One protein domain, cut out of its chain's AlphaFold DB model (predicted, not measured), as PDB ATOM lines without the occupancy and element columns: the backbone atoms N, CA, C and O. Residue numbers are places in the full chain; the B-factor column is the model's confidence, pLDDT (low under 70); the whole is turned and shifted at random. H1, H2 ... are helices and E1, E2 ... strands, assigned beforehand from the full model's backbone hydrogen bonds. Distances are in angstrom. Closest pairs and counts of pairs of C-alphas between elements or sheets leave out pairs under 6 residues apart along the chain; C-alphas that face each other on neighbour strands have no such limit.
ATOM      1  N   ASP A  15       7.255 -54.816  11.478       77.25
ATOM      2  CA  ASP A  15       7.446 -55.020  12.921       77.25
ATOM      3  C   ASP A  15       6.331 -54.362  13.755       77.25
ATOM      4  O   ASP A  15       6.141 -54.666  14.930       77.25
ATOM      5  N   LYS A  16       5.574 -53.446  13.138       85.44
ATOM      6  CA  LYS A  16       4.468 -52.717  13.746       85.44
ATOM      7  C   LYS A  16       3.138 -53.456  13.579       85.44
ATOM      8  O   LYS A  16       2.801 -53.839  12.456       85.44
ATOM      9  N   PRO A  17       2.327 -53.544  14.646       87.81
ATOM     10  CA  PRO A  17       1.009 -54.147  14.576       87.81
ATOM     11  C   PRO A  17       0.025 -53.306  13.761       87.81
ATOM     12  O   PRO A  17       0.060 -52.072  13.756       87.81
ATOM     13  N   ILE A  18      -0.927 -53.986  13.124       88.94
ATOM     14  CA  ILE A  18      -2.056 -53.328  12.463       88.94
ATOM     15  C   ILE A  18      -3.003 -52.758  13.525       88.94
ATOM     16  O   ILE A  18      -3.483 -53.470  14.408       88.94
ATOM     17  N   HIS A  19      -3.319 -51.469  13.403       85.00
ATOM     18  CA  HIS A  19      -4.238 -50.780  14.305       85.00
ATOM     19  C   HIS A  19      -5.680 -50.714  13.769       85.00
ATOM     20  O   HIS A  19      -5.881 -50.515  12.573       85.00
ATOM     21  N   PRO A  20      -6.696 -50.736  14.655       90.69
ATOM     22  CA  PRO A  20      -6.585 -51.029  16.083       90.69
ATOM     23  C   PRO A  20      -6.301 -52.520  16.327       90.69
ATOM     24  O   PRO A  20      -6.855 -53.384  15.649       90.69
ATOM     25  N   ILE A  21      -5.481 -52.811  17.335       92.94
ATOM     26  CA  ILE A  21      -5.265 -54.169  17.831       92.94
ATOM     27  C   ILE A  21      -6.581 -54.630  18.453       92.94
ATOM     28  O   ILE A  21      -7.027 -54.056  19.446       92.94
ATOM     29  N   LYS A  22      -7.210 -55.638  17.843       93.50
ATOM     30  CA  LYS A  22      -8.473 -56.227  18.321       93.50
ATOM     31  C   LYS A  22      -8.262 -57.411  19.264       93.50
ATOM     32  O   LYS A  22      -9.119 -57.694  20.083       93.50
ATOM     33  N   ASP A  23      -7.152 -58.126  19.106       92.62
ATOM     34  CA  ASP A  23      -6.803 -59.294  19.914       92.62
ATOM     35  C   ASP A  23      -5.277 -59.414  19.961       92.62
ATOM     36  O   ASP A  23      -4.633 -59.634  18.932       92.62
ATOM     37  N   THR A  24      -4.698 -59.260  21.151       91.94
ATOM     38  CA  THR A  24      -3.246 -59.310  21.371       91.94
ATOM     39  C   THR A  24      -2.646 -60.685  21.096       91.94
ATOM     40  O   THR A  24      -1.465 -60.784  20.776       91.94
ATOM     41  N   ARG A  25      -3.442 -61.759  21.138       92.69
ATOM     42  CA  ARG A  25      -2.963 -63.134  20.905       92.69
ATOM     43  C   ARG A  25      -2.604 -63.401  19.447       92.69
ATOM     44  O   ARG A  25      -1.840 -64.325  19.162       92.69
ATOM     45  N   LYS A  26      -3.168 -62.601  18.536       92.81
ATOM     46  CA  LYS A  26      -2.931 -62.677  17.087       92.81
ATOM     47  C   LYS A  26      -1.647 -61.976  16.657       92.81
ATOM     48  O   LYS A  26      -1.244 -62.144  15.512       92.81
ATOM     49  N   LEU A  27      -1.025 -61.214  17.555       92.88
ATOM     50  CA  LEU A  27       0.247 -60.566  17.287       92.88
ATOM     51  C   LEU A  27       1.359 -61.613  17.155       92.88
ATOM     52  O   LEU A  27       1.437 -62.595  17.907       92.88
ATOM     53  N   SER A  28       2.227 -61.387  16.179       92.88
ATOM     54  CA  SER A  28       3.497 -62.086  16.047       92.88
ATOM     55  C   SER A  28       4.443 -61.710  17.191       92.88
ATOM     56  O   SER A  28       4.243 -60.730  17.910       92.88
ATOM     57  N   LYS A  29       5.508 -62.498  17.370       92.50
ATOM     58  CA  LYS A  29       6.520 -62.229  18.401       92.50
ATOM     59  C   LYS A  29       7.183 -60.859  18.204       92.50
ATOM     60  O   LYS A  29       7.373 -60.140  19.176       92.50
ATOM     61  N   VAL A  30       7.468 -60.497  16.954       92.88
ATOM     62  CA  VAL A  30       8.101 -59.219  16.604       92.88
ATOM     63  C   VAL A  30       7.167 -58.044  16.907       92.88
ATOM     64  O   VAL A  30       7.584 -57.078  17.536       92.88
ATOM     65  N   GLU A  31       5.875 -58.161  16.578       93.69
ATOM     66  CA  GLU A  31       4.878 -57.142  16.937       93.69
ATOM     67  C   GLU A  31       4.707 -57.006  18.458       93.69
ATOM     68  O   GLU A  31       4.545 -55.899  18.966       93.69
ATOM     69  N   ILE A  32       4.761 -58.116  19.204       94.69
ATOM     70  CA  ILE A  32       4.731 -58.097  20.674       94.69
ATOM     71  C   ILE A  32       5.940 -57.335  21.230       94.69
ATOM     72  O   ILE A  32       5.765 -56.469  22.085       94.69
ATOM     73  N   GLU A  33       7.146 -57.628  20.743       94.44
ATOM     74  CA  GLU A  33       8.372 -56.932  21.153       94.44
ATOM     75  C   GLU A  33       8.297 -55.435  20.833       94.44
ATOM     76  O   GLU A  33       8.593 -54.608  21.698       94.44
ATOM     77  N   TYR A  34       7.807 -55.077  19.643       93.62
ATOM     78  CA  TYR A  34       7.566 -53.687  19.266       93.62
ATOM     79  C   TYR A  34       6.630 -52.976  20.254       93.62
ATOM     80  O   TYR A  34       6.959 -51.907  20.769       93.62
ATOM     81  N   VAL A  35       5.479 -53.581  20.567       94.81
ATOM     82  CA  VAL A  35       4.496 -52.991  21.488       94.81
ATOM     83  C   VAL A  35       5.063 -52.841  22.901       94.81
ATOM     84  O   VAL A  35       4.863 -51.804  23.530       94.81
ATOM     85  N   ILE A  36       5.783 -53.846  23.401       95.50
ATOM     86  CA  ILE A  36       6.420 -53.798  24.723       95.50
ATOM     87  C   ILE A  36       7.440 -52.654  24.793       95.50
ATOM     88  O   ILE A  36       7.452 -51.906  25.771       95.50
ATOM     89  N   ASN A  37       8.252 -52.478  23.750       94.25
ATOM     90  CA  ASN A  37       9.222 -51.388  23.687       94.25
ATOM     91  C   ASN A  37       8.537 -50.014  23.675       94.25
ATOM     92  O   ASN A  37       8.966 -49.114  24.394       94.25
ATOM     93  N   GLU A  38       7.448 -49.846  22.920       93.62
ATOM     94  CA  GLU A  38       6.666 -48.600  22.943       93.62
ATOM     95  C   GLU A  38       6.075 -48.317  24.334       93.62
ATOM     96  O   GLU A  38       6.110 -47.170  24.781       93.62
ATOM     97  N   LEU A  39       5.584 -49.337  25.049       93.94
ATOM     98  CA  LEU A  39       5.076 -49.182  26.418       93.94
ATOM     99  C   LEU A  39       6.170 -48.697  27.381       93.94
ATOM    100  O   LEU A  39       5.960 -47.716  28.096       93.94
ATOM    101  N   TYR A  40       7.353 -49.318  27.362       94.00
ATOM    102  CA  TYR A  40       8.470 -48.883  28.207       94.00
ATOM    103  C   TYR A  40       8.972 -47.488  27.838       94.00
ATOM    104  O   TYR A  40       9.190 -46.667  28.725       94.00
ATOM    105  N   ASN A  41       9.091 -47.175  26.547       92.75
ATOM    106  CA  ASN A  41       9.485 -45.839  26.101       92.75
ATOM    107  C   ASN A  41       8.491 -44.776  26.581       92.75
ATOM    108  O   ASN A  41       8.893 -43.693  27.002       92.75
ATOM    109  N   LYS A  42       7.187 -45.076  26.558       90.31
ATOM    110  CA  LYS A  42       6.155 -44.181  27.092       90.31
ATOM    111  C   LYS A  42       6.290 -43.982  28.596       90.31
ATOM    112  O   LYS A  42       6.197 -42.846  29.046       90.31
ATOM    113  N   GLN A  43       6.550 -45.050  29.342       90.94
ATOM    114  CA  GLN A  43       6.782 -44.969  30.779       90.94
ATOM    115  C   GLN A  43       8.033 -44.140  31.109       90.94
ATOM    116  O   GLN A  43       7.973 -43.271  31.970       90.94
ATOM    117  N   ILE A  44       9.146 -44.363  30.405       92.44
ATOM    118  CA  ILE A  44      10.391 -43.602  30.592       92.44
ATOM    119  C   ILE A  44      10.164 -42.120  30.291       92.44
ATOM    120  O   ILE A  44      10.543 -41.273  31.092       92.44
ATOM    121  N   ASN A  45       9.503 -41.804  29.175       91.31
ATOM    122  CA  ASN A  45       9.198 -40.419  28.818       91.31
ATOM    123  C   ASN A  45       8.328 -39.741  29.882       91.31
ATOM    124  O   ASN A  45       8.646 -38.634  30.293       91.31
ATOM    125  N   PHE A  46       7.296 -40.428  30.382       89.69
ATOM    126  CA  PHE A  46       6.459 -39.920  31.469       89.69
ATOM    127  C   PHE A  46       7.279 -39.612  32.732       89.69
ATOM    128  O   PHE A  46       7.159 -38.529  33.295       89.69
ATOM    129  N   MET A  47       8.179 -40.515  33.138       89.44
ATOM    130  CA  MET A  47       9.061 -40.279  34.288       89.44
ATOM    131  C   MET A  47      10.016 -39.098  34.066       89.44
ATOM    132  O   MET A  47      10.227 -38.304  34.982       89.44
ATOM    133  N   ASN A  48      10.574 -38.963  32.862       91.81
ATOM    134  CA  ASN A  48      11.457 -37.851  32.513       91.81
ATOM    135  C   ASN A  48      10.705 -36.513  32.511       91.81
ATOM    136  O   ASN A  48      11.248 -35.509  32.967       91.81
ATOM    137  N   ASP A  49       9.458 -36.495  32.037       91.00
ATOM    138  CA  ASP A  49       8.614 -35.299  32.030       91.00
ATOM    139  C   ASP A  49       8.262 -34.841  33.451       91.00
ATOM    140  O   ASP A  49       8.273 -33.639  33.717       91.00
ATOM    141  N   ILE A  50       8.036 -35.777  34.380       89.38
ATOM    142  CA  ILE A  50       7.861 -35.472  35.810       89.38
ATOM    143  C   ILE A  50       9.142 -34.871  36.393       89.38
ATOM    144  O   ILE A  50       9.107 -33.810  37.011       89.38
ATOM    145  N   GLN A  51      10.292 -35.521  36.178       88.69
ATOM    146  CA  GLN A  51      11.583 -35.049  36.695       88.69
ATOM    147  C   GLN A  51      11.966 -33.668  36.154       88.69
ATOM    148  O   GLN A  51      12.586 -32.875  36.858       88.69
ATOM    149  N   SER A  52      11.583 -33.379  34.910       91.12
ATOM    150  CA  SER A  52      11.839 -32.094  34.253       91.12
ATOM    151  C   SER A  52      10.826 -31.007  34.638       91.12
ATOM    152  O   SER A  52      10.973 -29.868  34.206       91.12
ATOM    153  N   GLY A  53       9.792 -31.342  35.419       87.88
ATOM    154  CA  GLY A  53       8.714 -30.425  35.797       87.88
ATOM    155  C   GLY A  53       7.742 -30.075  34.663       87.88
ATOM    156  O   GLY A  53       6.955 -29.143  34.808       87.88
ATOM    157  N   ASN A  54       7.773 -30.806  33.542       85.44
ATOM    158  CA  ASN A  54       6.852 -30.613  32.414       85.44
ATOM    159  C   ASN A  54       5.427 -31.075  32.752       85.44
ATOM    160  O   ASN A  54       4.457 -30.575  32.181       85.44
ATOM    161  N   ILE A  55       5.309 -32.059  33.647       85.62
ATOM    162  CA  ILE A  55       4.049 -32.633  34.116       85.62
ATOM    163  C   ILE A  55       4.076 -32.650  35.644       85.62
ATOM    164  O   ILE A  55       5.066 -33.057  36.250       85.62
ATOM    165  N   LEU A  56       2.973 -32.229  36.258       85.00
ATOM    166  CA  LEU A  56       2.710 -32.463  37.674       85.00
ATOM    167  C   LEU A  56       1.981 -33.801  37.792       85.00
ATOM    168  O   LEU A  56       0.903 -33.953  37.224       85.00
ATOM    169  N   ALA A  57       2.590 -34.753  38.489       85.75
ATOM    170  CA  ALA A  57       2.028 -36.070  38.756       85.75
ATOM    171  C   ALA A  57       2.291 -36.427  40.218       85.75
ATOM    172  O   ALA A  57       3.346 -36.074  40.759       85.75
ATOM    173  N   ASP A  58       1.346 -37.111  40.849       88.44
ATOM    174  CA  ASP A  58       1.514 -37.617  42.205       88.44
ATOM    175  C   ASP A  58       2.106 -39.041  42.222       88.44
ATOM    176  O   ASP A  58       2.459 -39.632  41.195       88.44
ATOM    177  N   GLU A  59       2.284 -39.601  43.420       88.75
ATOM    178  CA  GLU A  59       2.795 -40.965  43.571       88.75
ATOM    179  C   GLU A  59       1.832 -42.014  42.987       88.75
ATOM    180  O   GLU A  59       2.280 -43.014  42.416       88.75
ATOM    181  N   ALA A  60       0.520 -41.762  43.054       90.50
ATOM    182  CA  ALA A  60      -0.496 -42.661  42.524       90.50
ATOM    183  C   ALA A  60      -0.484 -42.683  40.987       90.50
ATOM    184  O   ALA A  60      -0.662 -43.752  40.403       90.50
ATOM    185  N   ASP A  61      -0.214 -41.557  40.323       91.00
ATOM    186  CA  ASP A  61      -0.037 -41.481  38.869       91.00
ATOM    187  C   ASP A  61       1.132 -42.371  38.426       91.00
ATOM    188  O   ASP A  61       1.025 -43.194  37.507       91.00
ATOM    189  N   VAL A  62       2.266 -42.251  39.120       92.06
ATOM    190  CA  VAL A  62       3.465 -43.052  38.850       92.06
ATOM    191  C   VAL A  62       3.193 -44.540  39.071       92.06
ATOM    192  O   VAL A  62       3.613 -45.376  38.259       92.06
ATOM    193  N   GLU A  63       2.498 -44.892  40.152       93.69
ATOM    194  CA  GLU A  63       2.110 -46.272  40.441       93.69
ATOM    195  C   GLU A  63       1.163 -46.824  39.371       93.69
ATOM    196  O   GLU A  63       1.419 -47.901  38.825       93.69
ATOM    197  N   PHE A  64       0.127 -46.071  39.000       94.00
ATOM    198  CA  PHE A  64      -0.815 -46.447  37.952       94.00
ATOM    199  C   PHE A  64      -0.094 -46.778  36.639       94.00
ATOM    200  O   PHE A  64      -0.286 -47.860  36.072       94.00
ATOM    201  N   HIS A  65       0.796 -45.894  36.179       92.62
ATOM    202  CA  HIS A  65       1.560 -46.102  34.949       92.62
ATOM    203  C   HIS A  65       2.467 -47.342  35.017       92.62
ATOM    204  O   HIS A  65       2.570 -48.089  34.034       92.62
ATOM    205  N   LYS A  66       3.093 -47.607  36.173       94.19
ATOM    206  CA  LYS A  66       3.890 -48.824  36.409       94.19
ATOM    207  C   LYS A  66       3.023 -50.082  36.357       94.19
ATOM    208  O   LYS A  66       3.373 -51.030  35.653       94.19
ATOM    209  N   LEU A  67       1.896 -50.093  37.066       95.69
ATOM    210  CA  LEU A  67       0.991 -51.242  37.142       95.69
ATOM    211  C   LEU A  67       0.388 -51.572  35.773       95.69
ATOM    212  O   LEU A  67       0.428 -52.730  35.352       95.69
ATOM    213  N   MET A  68      -0.087 -50.565  35.037       95.69
ATOM    214  CA  MET A  68      -0.619 -50.750  33.683       95.69
ATOM    215  C   MET A  68       0.438 -51.281  32.715       95.69
ATOM    216  O   MET A  68       0.171 -52.226  31.969       95.69
ATOM    217  N   THR A  69       1.653 -50.729  32.747       95.75
ATOM    218  CA  THR A  69       2.749 -51.190  31.882       95.75
ATOM    219  C   THR A  69       3.128 -52.634  32.198       95.75
ATOM    220  O   THR A  69       3.201 -53.470  31.295       95.75
ATOM    221  N   ASN A  70       3.294 -52.974  33.477       96.62
ATOM    222  CA  ASN A  70       3.600 -54.340  33.901       96.62
ATOM    223  C   ASN A  70       2.507 -55.325  33.484       96.62
ATOM    224  O   ASN A  70       2.804 -56.405  32.970       96.62
ATOM    225  N   ARG A  71       1.238 -54.943  33.644       96.19
ATOM    226  CA  ARG A  71       0.097 -55.774  33.265       96.19
ATOM    227  C   ARG A  71       0.050 -56.034  31.762       96.19
ATOM    228  O   ARG A  71      -0.015 -57.187  31.345       96.19
ATOM    229  N   LEU A  72       0.132 -54.986  30.944       96.69
ATOM    230  CA  LEU A  72       0.078 -55.112  29.486       96.69
ATOM    231  C   LEU A  72       1.264 -55.912  28.946       96.69
ATOM    232  O   LEU A  72       1.080 -56.806  28.124       96.69
ATOM    233  N   THR A  73       2.474 -55.637  29.432       96.75
ATOM    234  CA  THR A  73       3.676 -56.370  29.011       96.75
ATOM    235  C   THR A  73       3.613 -57.842  29.416       96.75
ATOM    236  O   THR A  73       3.953 -58.703  28.607       96.75
ATOM    237  N   THR A  74       3.120 -58.153  30.618       96.69
ATOM    238  CA  THR A  74       2.871 -59.534  31.064       96.69
ATOM    239  C   THR A  74       1.852 -60.218  30.159       96.69
ATOM    240  O   THR A  74       2.127 -61.302  29.641       96.69
ATOM    241  N   ASN A  75       0.718 -59.566  29.888       96.81
ATOM    242  CA  ASN A  75      -0.315 -60.133  29.028       96.81
ATOM    243  C   ASN A  75       0.219 -60.427  27.621       96.81
ATOM    244  O   ASN A  75       0.001 -61.514  27.089       96.81
ATOM    245  N   LEU A  76       0.984 -59.498  27.046       96.31
ATOM    246  CA  LEU A  76       1.606 -59.660  25.733       96.31
ATOM    247  C   LEU A  76       2.626 -60.809  25.710       96.31
ATOM    248  O   LEU A  76       2.559 -61.658  24.821       96.31
ATOM    249  N   LYS A  77       3.531 -60.882  26.698       95.31
ATOM    250  CA  LYS A  77       4.564 -61.935  26.792       95.31
ATOM    251  C   LYS A  77       3.963 -63.334  26.874       95.31
ATOM    252  O   LYS A  77       4.445 -64.248  26.209       95.31
ATOM    253  N   TYR A  78       2.907 -63.492  27.667       95.44
ATOM    254  CA  TYR A  78       2.274 -64.789  27.908       95.44
ATOM    255  C   TYR A  78       1.049 -65.048  27.025       95.44
ATOM    256  O   TYR A  78       0.355 -66.042  27.224       95.44
ATOM    257  N   LYS A  79       0.774 -64.180  26.039       93.06
ATOM    258  CA  LYS A  79      -0.419 -64.247  25.176       93.06
ATOM    259  C   LYS A  79      -1.728 -64.381  25.966       93.06
ATOM    260  O   LYS A  79      -2.666 -65.056  25.537       93.06
ATOM    261  N   ILE A  80      -1.802 -63.716  27.112       94.88
ATOM    262  CA  ILE A  80      -3.039 -63.575  27.874       94.88
ATOM    263  C   ILE A  80      -3.898 -62.535  27.139       94.88
ATOM    264  O   ILE A  80      -3.382 -61.478  26.757       94.88
ATOM    265  N   PRO A  81      -5.187 -62.816  26.882       93.75
ATOM    266  CA  PRO A  81      -6.063 -61.854  26.229       93.75
ATOM    267  C   PRO A  81      -6.213 -60.601  27.095       93.75
ATOM    268  O   PRO A  81      -6.532 -60.694  28.280       93.75
ATOM    269  N   CYS A  82      -5.996 -59.434  26.492       95.25
ATOM    270  CA  CYS A  82      -6.269 -58.165  27.156       95.25
ATOM    271  C   CYS A  82      -7.779 -57.906  27.230       95.25
ATOM    272  O   CYS A  82      -8.524 -58.268  26.316       95.25
ATOM    273  N   LEU A  83      -8.210 -57.239  28.297       95.44
ATOM    274  CA  LEU A  83      -9.582 -56.754  28.452       95.44
ATOM    275  C   LEU A  83      -9.897 -55.668  27.416       95.44
ATOM    276  O   LEU A  83      -9.000 -54.999  26.901       95.44
ATOM    277  N   GLU A  84     -11.179 -55.430  27.146       94.06
ATOM    278  CA  GLU A  84     -11.590 -54.392  26.190       94.06
ATOM    279  C   GLU A  84     -11.045 -53.010  26.570       94.06
ATOM    280  O   GLU A  84     -10.445 -52.335  25.734       94.06
ATOM    281  N   ILE A  85     -11.145 -52.623  27.847       94.12
ATOM    282  CA  ILE A  85     -10.608 -51.345  28.336       94.12
ATOM    283  C   ILE A  85      -9.077 -51.265  28.207       94.12
ATOM    284  O   ILE A  85      -8.529 -50.216  27.868       94.12
ATOM    285  N   GLU A  86      -8.376 -52.385  28.395       95.56
ATOM    286  CA  GLU A  86      -6.923 -52.472  28.213       95.56
ATOM    287  C   GLU A  86      -6.539 -52.321  26.741       95.56
ATOM    288  O   GLU A  86      -5.551 -51.660  26.428       95.56
ATOM    289  N   LEU A  87      -7.325 -52.895  25.824       94.81
ATOM    290  CA  LEU A  87      -7.138 -52.729  24.385       94.81
ATOM    291  C   LEU A  87      -7.405 -51.286  23.951       94.81
ATOM    292  O   LEU A  87      -6.675 -50.771  23.100       94.81
ATOM    293  N   VAL A  88      -8.415 -50.618  24.516       93.44
ATOM    294  CA  VAL A  88      -8.680 -49.192  24.262       93.44
ATOM    295  C   VAL A  88      -7.488 -48.350  24.712       93.44
ATOM    296  O   VAL A  88      -6.960 -47.570  23.914       93.44
ATOM    297  N   TYR A  89      -7.017 -48.564  25.942       93.25
ATOM    298  CA  TYR A  89      -5.841 -47.891  26.494       93.25
ATOM    299  C   TYR A  89      -4.593 -48.123  25.630       93.25
ATOM    300  O   TYR A  89      -3.952 -47.172  25.180       93.25
ATOM    301  N   LEU A  90      -4.290 -49.386  25.311       93.75
ATOM    302  CA  LEU A  90      -3.138 -49.775  24.499       93.75
ATOM    303  C   LEU A  90      -3.178 -49.128  23.110       93.75
ATOM    304  O   LEU A  90      -2.192 -48.553  22.650       93.75
ATOM    305  N   ASN A  91      -4.325 -49.186  22.432       93.00
ATOM    306  CA  ASN A  91      -4.476 -48.580  21.114       93.00
ATOM    307  C   ASN A  91      -4.354 -47.053  21.157       93.00
ATOM    308  O   ASN A  91      -3.824 -46.463  20.214       93.00
ATOM    309  N   ALA A  92      -4.838 -46.405  22.217       90.25
ATOM    310  CA  ALA A  92      -4.703 -44.965  22.384       90.25
ATOM    311  C   ALA A  92      -3.241 -44.547  22.603       90.25
ATOM    312  O   ALA A  92      -2.782 -43.596  21.958       90.25
ATOM    313  N   LEU A  93      -2.499 -45.298  23.424       88.88
ATOM    314  CA  LEU A  93      -1.065 -45.096  23.637       88.88
ATOM    315  C   LEU A  93      -0.268 -45.234  22.336       88.88
ATOM    316  O   LEU A  93       0.516 -44.343  21.993       88.88
ATOM    317  N   LEU A  94      -0.501 -46.314  21.584       88.81
ATOM    318  CA  LEU A  94       0.229 -46.603  20.345       88.81
ATOM    319  C   LEU A  94      -0.106 -45.610  19.221       88.81
ATOM    320  O   LEU A  94       0.775 -45.211  18.463       88.81
ATOM    321  N   LYS A  95      -1.350 -45.112  19.155       84.75
ATOM    322  CA  LYS A  95      -1.734 -44.038  18.220       84.75
ATOM    323  C   LYS A  95      -1.198 -42.655  18.606       84.75
ATOM    324  O   LYS A  95      -1.461 -41.698  17.883       84.75
ATOM    325  N   ARG A  96      -0.474 -42.526  19.728       71.12
ATOM    326  CA  ARG A  96       0.018 -41.246  20.273       71.12
ATOM    327  C   ARG A  96      -1.089 -40.188  20.354       71.12
ATOM    328  O   ARG A  96      -0.841 -39.014  20.076       71.12
ATOM    329  N   LYS A  97      -2.316 -40.590  20.708       68.81
ATOM    330  CA  LYS A  97      -3.394 -39.624  20.938       68.81
ATOM    331  C   LYS A  97      -2.950 -38.690  22.065       68.81
ATOM    332  O   LYS A  97      -2.768 -39.141  23.188       68.81
ATOM    333  N   LYS A  98      -2.765 -37.404  21.751       60.91
ATOM    334  CA  LYS A  98      -2.279 -36.400  22.711       60.91
ATOM    335  C   LYS A  98      -3.247 -36.151  23.876       60.91
ATOM    336  O   LYS A  98      -2.806 -35.697  24.917       60.91
ATOM    337  N   ASN A  99      -4.528 -36.493  23.714       65.06
ATOM    338  CA  ASN A  99      -5.597 -36.142  24.654       65.06
ATOM    339  C   ASN A  99      -6.338 -37.380  25.186       65.06
ATOM    340  O   ASN A  99      -7.564 -37.381  25.234       65.06
ATOM    341  N   LEU A 100      -5.631 -38.470  25.503       79.62
ATOM    342  CA  LEU A 100      -6.278 -39.580  26.202       79.62
ATOM    343  C   LEU A 100      -6.526 -39.160  27.655       79.62
ATOM    344  O   LEU A 100      -5.571 -39.023  28.414       79.62
ATOM    345  N   GLN A 101      -7.787 -38.960  28.032       84.94
ATOM    346  CA  GLN A 101      -8.147 -38.724  29.426       84.94
ATOM    347  C   GLN A 101      -8.410 -40.065  30.097       84.94
ATOM    348  O   GLN A 101      -9.307 -40.814  29.706       84.94
ATOM    349  N   VAL A 102      -7.591 -40.369  31.096       89.44
ATOM    350  CA  VAL A 102      -7.667 -41.610  31.854       89.44
ATOM    351  C   VAL A 102      -7.958 -41.256  33.299       89.44
ATOM    352  O   VAL A 102      -7.195 -40.530  33.922       89.44
ATOM    353  N   GLN A 103      -9.066 -41.769  33.817       92.38
ATOM    354  CA  GLN A 103      -9.400 -41.709  35.233       92.38
ATOM    355  C   GLN A 103      -9.198 -43.100  35.816       92.38
ATOM    356  O   GLN A 103      -9.629 -44.090  35.218       92.38
ATOM    357  N   TYR A 104      -8.566 -43.188  36.980       93.31
ATOM    358  CA  TYR A 104      -8.293 -44.464  37.626       93.31
ATOM    359  C   TYR A 104      -8.560 -44.402  39.130       93.31
ATOM    360  O   TYR A 104      -8.539 -43.334  39.733       93.31
ATOM    361  N   LEU A 105      -8.821 -45.568  39.718       92.25
ATOM    362  CA  LEU A 105      -8.886 -45.786  41.164       92.25
ATOM    363  C   LEU A 105      -8.047 -47.025  41.473       92.25
ATOM    364  O   LEU A 105      -8.385 -48.113  41.001       92.25
ATOM    365  N   LEU A 106      -6.948 -46.879  42.212       91.12
ATOM    366  CA  LEU A 106      -6.057 -47.999  42.524       91.12
ATOM    367  C   LEU A 106      -6.642 -48.859  43.642       91.12
ATOM    368  O   LEU A 106      -7.276 -48.351  44.563       91.12
ATOM    369  N   PHE A 107      -6.399 -50.173  43.613       87.19
ATOM    370  CA  PHE A 107      -6.977 -51.067  44.628       87.19
ATOM    371  C   PHE A 107      -6.620 -50.676  46.057       87.19
ATOM    372  O   PHE A 107      -7.470 -50.743  46.937       87.19
ATOM    373  N   HIS A 108      -5.373 -50.277  46.306       82.19
ATOM    374  CA  HIS A 108      -4.947 -49.919  47.655       82.19
ATOM    375  C   HIS A 108      -5.693 -48.682  48.192       82.19
ATOM    376  O   HIS A 108      -5.871 -48.583  49.398       82.19
ATOM    377  N   GLN A 109      -6.204 -47.811  47.312       82.50
ATOM    378  CA  GLN A 109      -7.026 -46.650  47.675       82.50
ATOM    379  C   GLN A 109      -8.468 -47.037  48.040       82.50
ATOM    380  O   GLN A 109      -9.173 -46.262  48.678       82.50
ATOM    381  N   LEU A 110      -8.922 -48.231  47.639       77.06
ATOM    382  CA  LEU A 110     -10.292 -48.713  47.849       77.06
ATOM    383  C   LEU A 110     -10.407 -49.730  48.993       77.06
ATOM    384  O   LEU A 110     -11.496 -49.926  49.525       77.06
ATOM    385  N   LYS A 111      -9.296 -50.366  49.384       64.06
ATOM    386  CA  LYS A 111      -9.260 -51.508  50.318       64.06
ATOM    387  C   LYS A 111      -9.894 -51.261  51.688       64.06
ATOM    388  O   LYS A 111     -10.334 -52.225  52.302       64.06
ATOM    389  N   GLU A 112      -9.955 -50.023  52.169       59.03
ATOM    390  CA  GLU A 112     -10.594 -49.723  53.460       59.03
ATOM    391  C   GLU A 112     -12.134 -49.721  53.386       59.03
ATOM    392  O   GLU A 112     -12.783 -49.885  54.413       59.03
ATOM    393  N   ASN A 113     -12.726 -49.611  52.187       61.06
ATOM    394  CA  ASN A 113     -14.173 -49.455  51.976       61.06
ATOM    395  C   ASN A 113     -14.749 -50.395  50.897       61.06
ATOM    396  O   ASN A 113     -15.849 -50.145  50.395       61.06
ATOM    397  N   ASP A 114     -14.017 -51.447  50.511       65.06
ATOM    398  CA  ASP A 114     -14.387 -52.330  49.398       65.06
ATOM    399  C   ASP A 114     -15.609 -53.191  49.754       65.06
ATOM    400  O   ASP A 114     -15.524 -54.301  50.281       65.06
ATOM    401  N   THR A 115     -16.781 -52.615  49.512       74.94
ATOM    402  CA  THR A 115     -18.090 -53.241  49.666       74.94
ATOM    403  C   THR A 115     -18.683 -53.509  48.288       74.94
ATOM    404  O   THR A 115     -18.402 -52.808  47.311       74.94
ATOM    405  N   THR A 116     -19.567 -54.504  48.199       79.38
ATOM    406  CA  THR A 116     -20.318 -54.793  46.967       79.38
ATOM    407  C   THR A 116     -21.060 -53.551  46.450       79.38
ATOM    408  O   THR A 116     -21.162 -53.345  45.243       79.38
ATOM    409  N   GLU A 117     -21.534 -52.688  47.354       80.31
ATOM    410  CA  GLU A 117     -22.187 -51.418  47.019       80.31
ATOM    411  C   GLU A 117     -21.225 -50.425  46.357       80.31
ATOM    412  O   GLU A 117     -21.542 -49.905  45.286       80.31
ATOM    413  N   LEU A 118     -20.032 -50.221  46.928       80.94
ATOM    414  CA  LEU A 118     -18.998 -49.357  46.351       80.94
ATOM    415  C   LEU A 118     -18.616 -49.820  44.939       80.94
ATOM    416  O   LEU A 118     -18.578 -49.018  44.005       80.94
ATOM    417  N   THR A 119     -18.391 -51.123  44.765       82.38
ATOM    418  CA  THR A 119     -18.061 -51.704  43.456       82.38
ATOM    419  C   THR A 119     -19.178 -51.451  42.437       82.38
ATOM    420  O   THR A 119     -18.910 -50.987  41.326       82.38
ATOM    421  N   ASN A 120     -20.442 -51.671  42.816       83.94
ATOM    422  CA  ASN A 120     -21.588 -51.407  41.942       83.94
ATOM    423  C   ASN A 120     -21.701 -49.922  41.566       83.94
ATOM    424  O   ASN A 120     -21.982 -49.595  40.409       83.94
ATOM    425  N   MET A 121     -21.444 -49.014  42.511       86.25
ATOM    426  CA  MET A 121     -21.435 -47.572  42.253       86.25
ATOM    427  C   MET A 121     -20.342 -47.180  41.253       86.25
ATOM    428  O   MET A 121     -20.628 -46.473  40.287       86.25
ATOM    429  N   ILE A 122     -19.114 -47.669  41.442       88.25
ATOM    430  CA  ILE A 122     -17.971 -47.391  40.558       88.25
ATOM    431  C   ILE A 122     -18.261 -47.875  39.129       88.25
ATOM    432  O   ILE A 122     -18.071 -47.131  38.162       88.25
ATOM    433  N   VAL A 123     -18.795 -49.089  38.980       87.50
ATOM    434  CA  VAL A 123     -19.177 -49.636  37.668       87.50
ATOM    435  C   VAL A 123     -20.285 -48.803  37.018       87.50
ATOM    436  O   VAL A 123     -20.200 -48.484  35.833       87.50
ATOM    437  N   THR A 124     -21.284 -48.362  37.791       90.06
ATOM    438  CA  THR A 124     -22.379 -47.503  37.294       90.06
ATOM    439  C   THR A 124     -21.871 -46.145  36.795       90.06
ATOM    440  O   THR A 124     -22.431 -45.572  35.862       90.06
ATOM    441  N   GLN A 125     -20.767 -45.640  37.350       89.31
ATOM    442  CA  GLN A 125     -20.106 -44.414  36.885       89.31
ATOM    443  C   GLN A 125     -19.294 -44.603  35.588       89.31
ATOM    444  O   GLN A 125     -18.713 -43.638  35.073       89.31
ATOM    445  N   GLY A 126     -19.259 -45.821  35.038       89.88
ATOM    446  CA  GLY A 126     -18.605 -46.151  33.774       89.88
ATOM    447  C   GLY A 126     -17.151 -46.597  33.914       89.88
ATOM    448  O   GLY A 126     -16.418 -46.587  32.925       89.88
ATOM    449  N   TYR A 127     -16.709 -46.966  35.117       93.19
ATOM    450  CA  TYR A 127     -15.395 -47.567  35.302       93.19
ATOM    451  C   TYR A 127     -15.420 -49.061  34.977       93.19
ATOM    452  O   TYR A 127     -16.345 -49.791  35.325       93.19
ATOM    453  N   SER A 128     -14.351 -49.525  34.345       93.38
ATOM    454  CA  SER A 128     -14.086 -50.933  34.078       93.38
ATOM    455  C   SER A 128     -13.055 -51.471  35.060       93.38
ATOM    456  O   SER A 128     -12.032 -50.836  35.313       93.38
ATOM    457  N   PHE A 129     -13.305 -52.662  35.591       92.06
ATOM    458  CA  PHE A 129     -12.361 -53.358  36.458       92.06
ATOM    459  C   PHE A 129     -11.151 -53.871  35.663       92.06
ATOM    460  O   PHE A 129     -11.301 -54.529  34.633       92.06
ATOM    461  N   VAL A 130      -9.950 -53.601  36.171       93.44
ATOM    462  CA  VAL A 130      -8.668 -54.047  35.625       93.44
ATOM    463  C   VAL A 130      -7.905 -54.790  36.730       93.44
ATOM    464  O   VAL A 130      -7.396 -54.159  37.662       93.44
ATOM    465  N   PRO A 131      -7.792 -56.131  36.653       91.00
ATOM    466  CA  PRO A 131      -7.106 -56.914  37.675       91.00
ATOM    467  C   PRO A 131      -5.674 -56.417  37.896       91.00
ATOM    468  O   PRO A 131      -5.041 -55.932  36.964       91.00
ATOM    469  N   THR A 132      -5.165 -56.553  39.122       89.19
ATOM    470  CA  THR A 132      -3.834 -56.080  39.565       89.19
ATOM    471  C   THR A 132      -3.570 -54.572  39.450       89.19
ATOM    472  O   THR A 132      -2.482 -54.144  39.820       89.19
ATOM    473  N   VAL A 133      -4.520 -53.771  38.957       92.69
ATOM    474  CA  VAL A 133      -4.401 -52.308  38.850       92.69
ATOM    475  C   VAL A 133      -5.474 -51.632  39.702       92.69
ATOM    476  O   VAL A 133      -5.155 -50.965  40.684       92.69
ATOM    477  N   GLY A 134      -6.746 -51.836  39.359       91.88
ATOM    478  CA  GLY A 134      -7.866 -51.147  39.988       91.88
ATOM    479  C   GLY A 134      -9.018 -50.946  39.013       91.88
ATOM    480  O   GLY A 134      -9.308 -51.814  38.191       91.88
ATOM    481  N   TYR A 135      -9.656 -49.786  39.075       93.31
ATOM    482  CA  TYR A 135     -10.726 -49.391  38.166       93.31
ATOM    483  C   TYR A 135     -10.237 -48.329  37.193       93.31
ATOM    484  O   TYR A 135      -9.481 -47.436  37.569       93.31
ATOM    485  N   LEU A 136     -10.681 -48.422  35.943       94.25
ATOM    486  CA  LEU A 136     -10.236 -47.571  34.849       94.25
ATOM    487  C   LEU A 136     -11.425 -47.038  34.056       94.25
ATOM    488  O   LEU A 136     -12.289 -47.805  33.636       94.25
ATOM    489  N   LYS A 137     -11.435 -45.739  33.786       93.56
ATOM    490  CA  LYS A 137     -12.390 -45.086  32.895       93.56
ATOM    491  C   LYS A 137     -11.625 -44.254  31.878       93.56
ATOM    492  O   LYS A 137     -10.728 -43.490  32.230       93.56
ATOM    493  N   ILE A 138     -11.967 -44.429  30.608       89.00
ATOM    494  CA  ILE A 138     -11.327 -43.732  29.493       89.00
ATOM    495  C   ILE A 138     -12.385 -42.866  28.816       89.00
ATOM    496  O   ILE A 138     -13.426 -43.389  28.415       89.00
ATOM    497  N   GLY A 139     -12.114 -41.560  28.744       78.00
ATOM    498  CA  GLY A 139     -12.953 -40.547  28.090       78.00
ATOM    499  C   GLY A 139     -12.539 -40.246  26.657       78.00
ATOM    500  O   GLY A 139     -11.338 -40.405  26.327       78.00
TER     501      GLY A 139
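Overview. This is residues 15 to 139 of the 139 residues of an uncharacterized protein of Bacillus sp. OV186 (UniProt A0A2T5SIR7). Picture a long helical hairpin, H1 and H2 side by side, with the short helix H3 set crosswise to both; H2 and H3 cover one face of a small three-stranded sheet. At the far end from the H1 and H2 hairpin, H4 and H5 only graze the sheet, and residues 111 to 117 stick out there. You are reading 125 residues, mostly helix, with five named helices and three named strands in the order H1 H2 H3 E1 H4 H5 E2 E3. The antiparallel sheet runs E1 E3 E2. The whole is compact, with a radius of gyration of the C-alphas of 15.1 A and spans of 45 by 36 by 23 A.

Along the chain. Start at Asp 15; residues 15 to 28 hold no named element. Find C-alpha 29 at (6.520, -62.229, 18.401); from there H1, residues 29 to 51, runs 33.2 A. H2, residues 59 to 77, runs 26.9 A, and H3, residues 84 to 94, 15.3 A. Look for E1 at residues 102 to 106, 12.5 A long, beginning at (-7.667, -41.610, 31.854), then H4 at residues 107 to 110, 5.2 A, and H5 at residues 116 to 124, 12.3 A. E2, residues 128 to 130, spans 6.4 A; E3, residues 134 to 138, spans 13.3 A and ends at (-11.327, -43.732, 29.493).

Arrangement. H1 and H2 form a helical hairpin: they touch, closest at the C-alphas of Ile 36 and Thr 73, 5.7 A, with a shallow tilt of 9 degrees, opposite ways. H1 only just touches H3, with 3 pairs of C-alphas within 8 A, made by residues 35 to 39 of H1 alone; the closest are Glu 38 and Leu 94, 7.2 A. H2 and H3 are on the same face of the sheet, at heights of 10.5 A and 9.7 A, two layers of helix and sheet. H3 stands across the strands, at 66 degrees to E3 on the local plane. E1 and E3 are antiparallel; look at N 103 and O 137, 2.9 A. E2 and E3 form a hairpin; check N 128 and O 136, 2.8 A. E1, H4 H5 and E2 make a split strand-helix-strand unit, two strands running the same way with E3 between them, its crossover right-handed. In H1, H2, H3 and H5 every O i to N i+4 pair is within hydrogen-bond range; H4 is too short for one.

Size, cuts and confidence. The C-alphas of Asp 15 and Glu 117 are the two farthest apart, 45.3 A. The printed part has no cut, and no link is long. The mean pLDDT of the printed part is 89.0; look for values under 70 at residues 97 to 99 and 111 to 114.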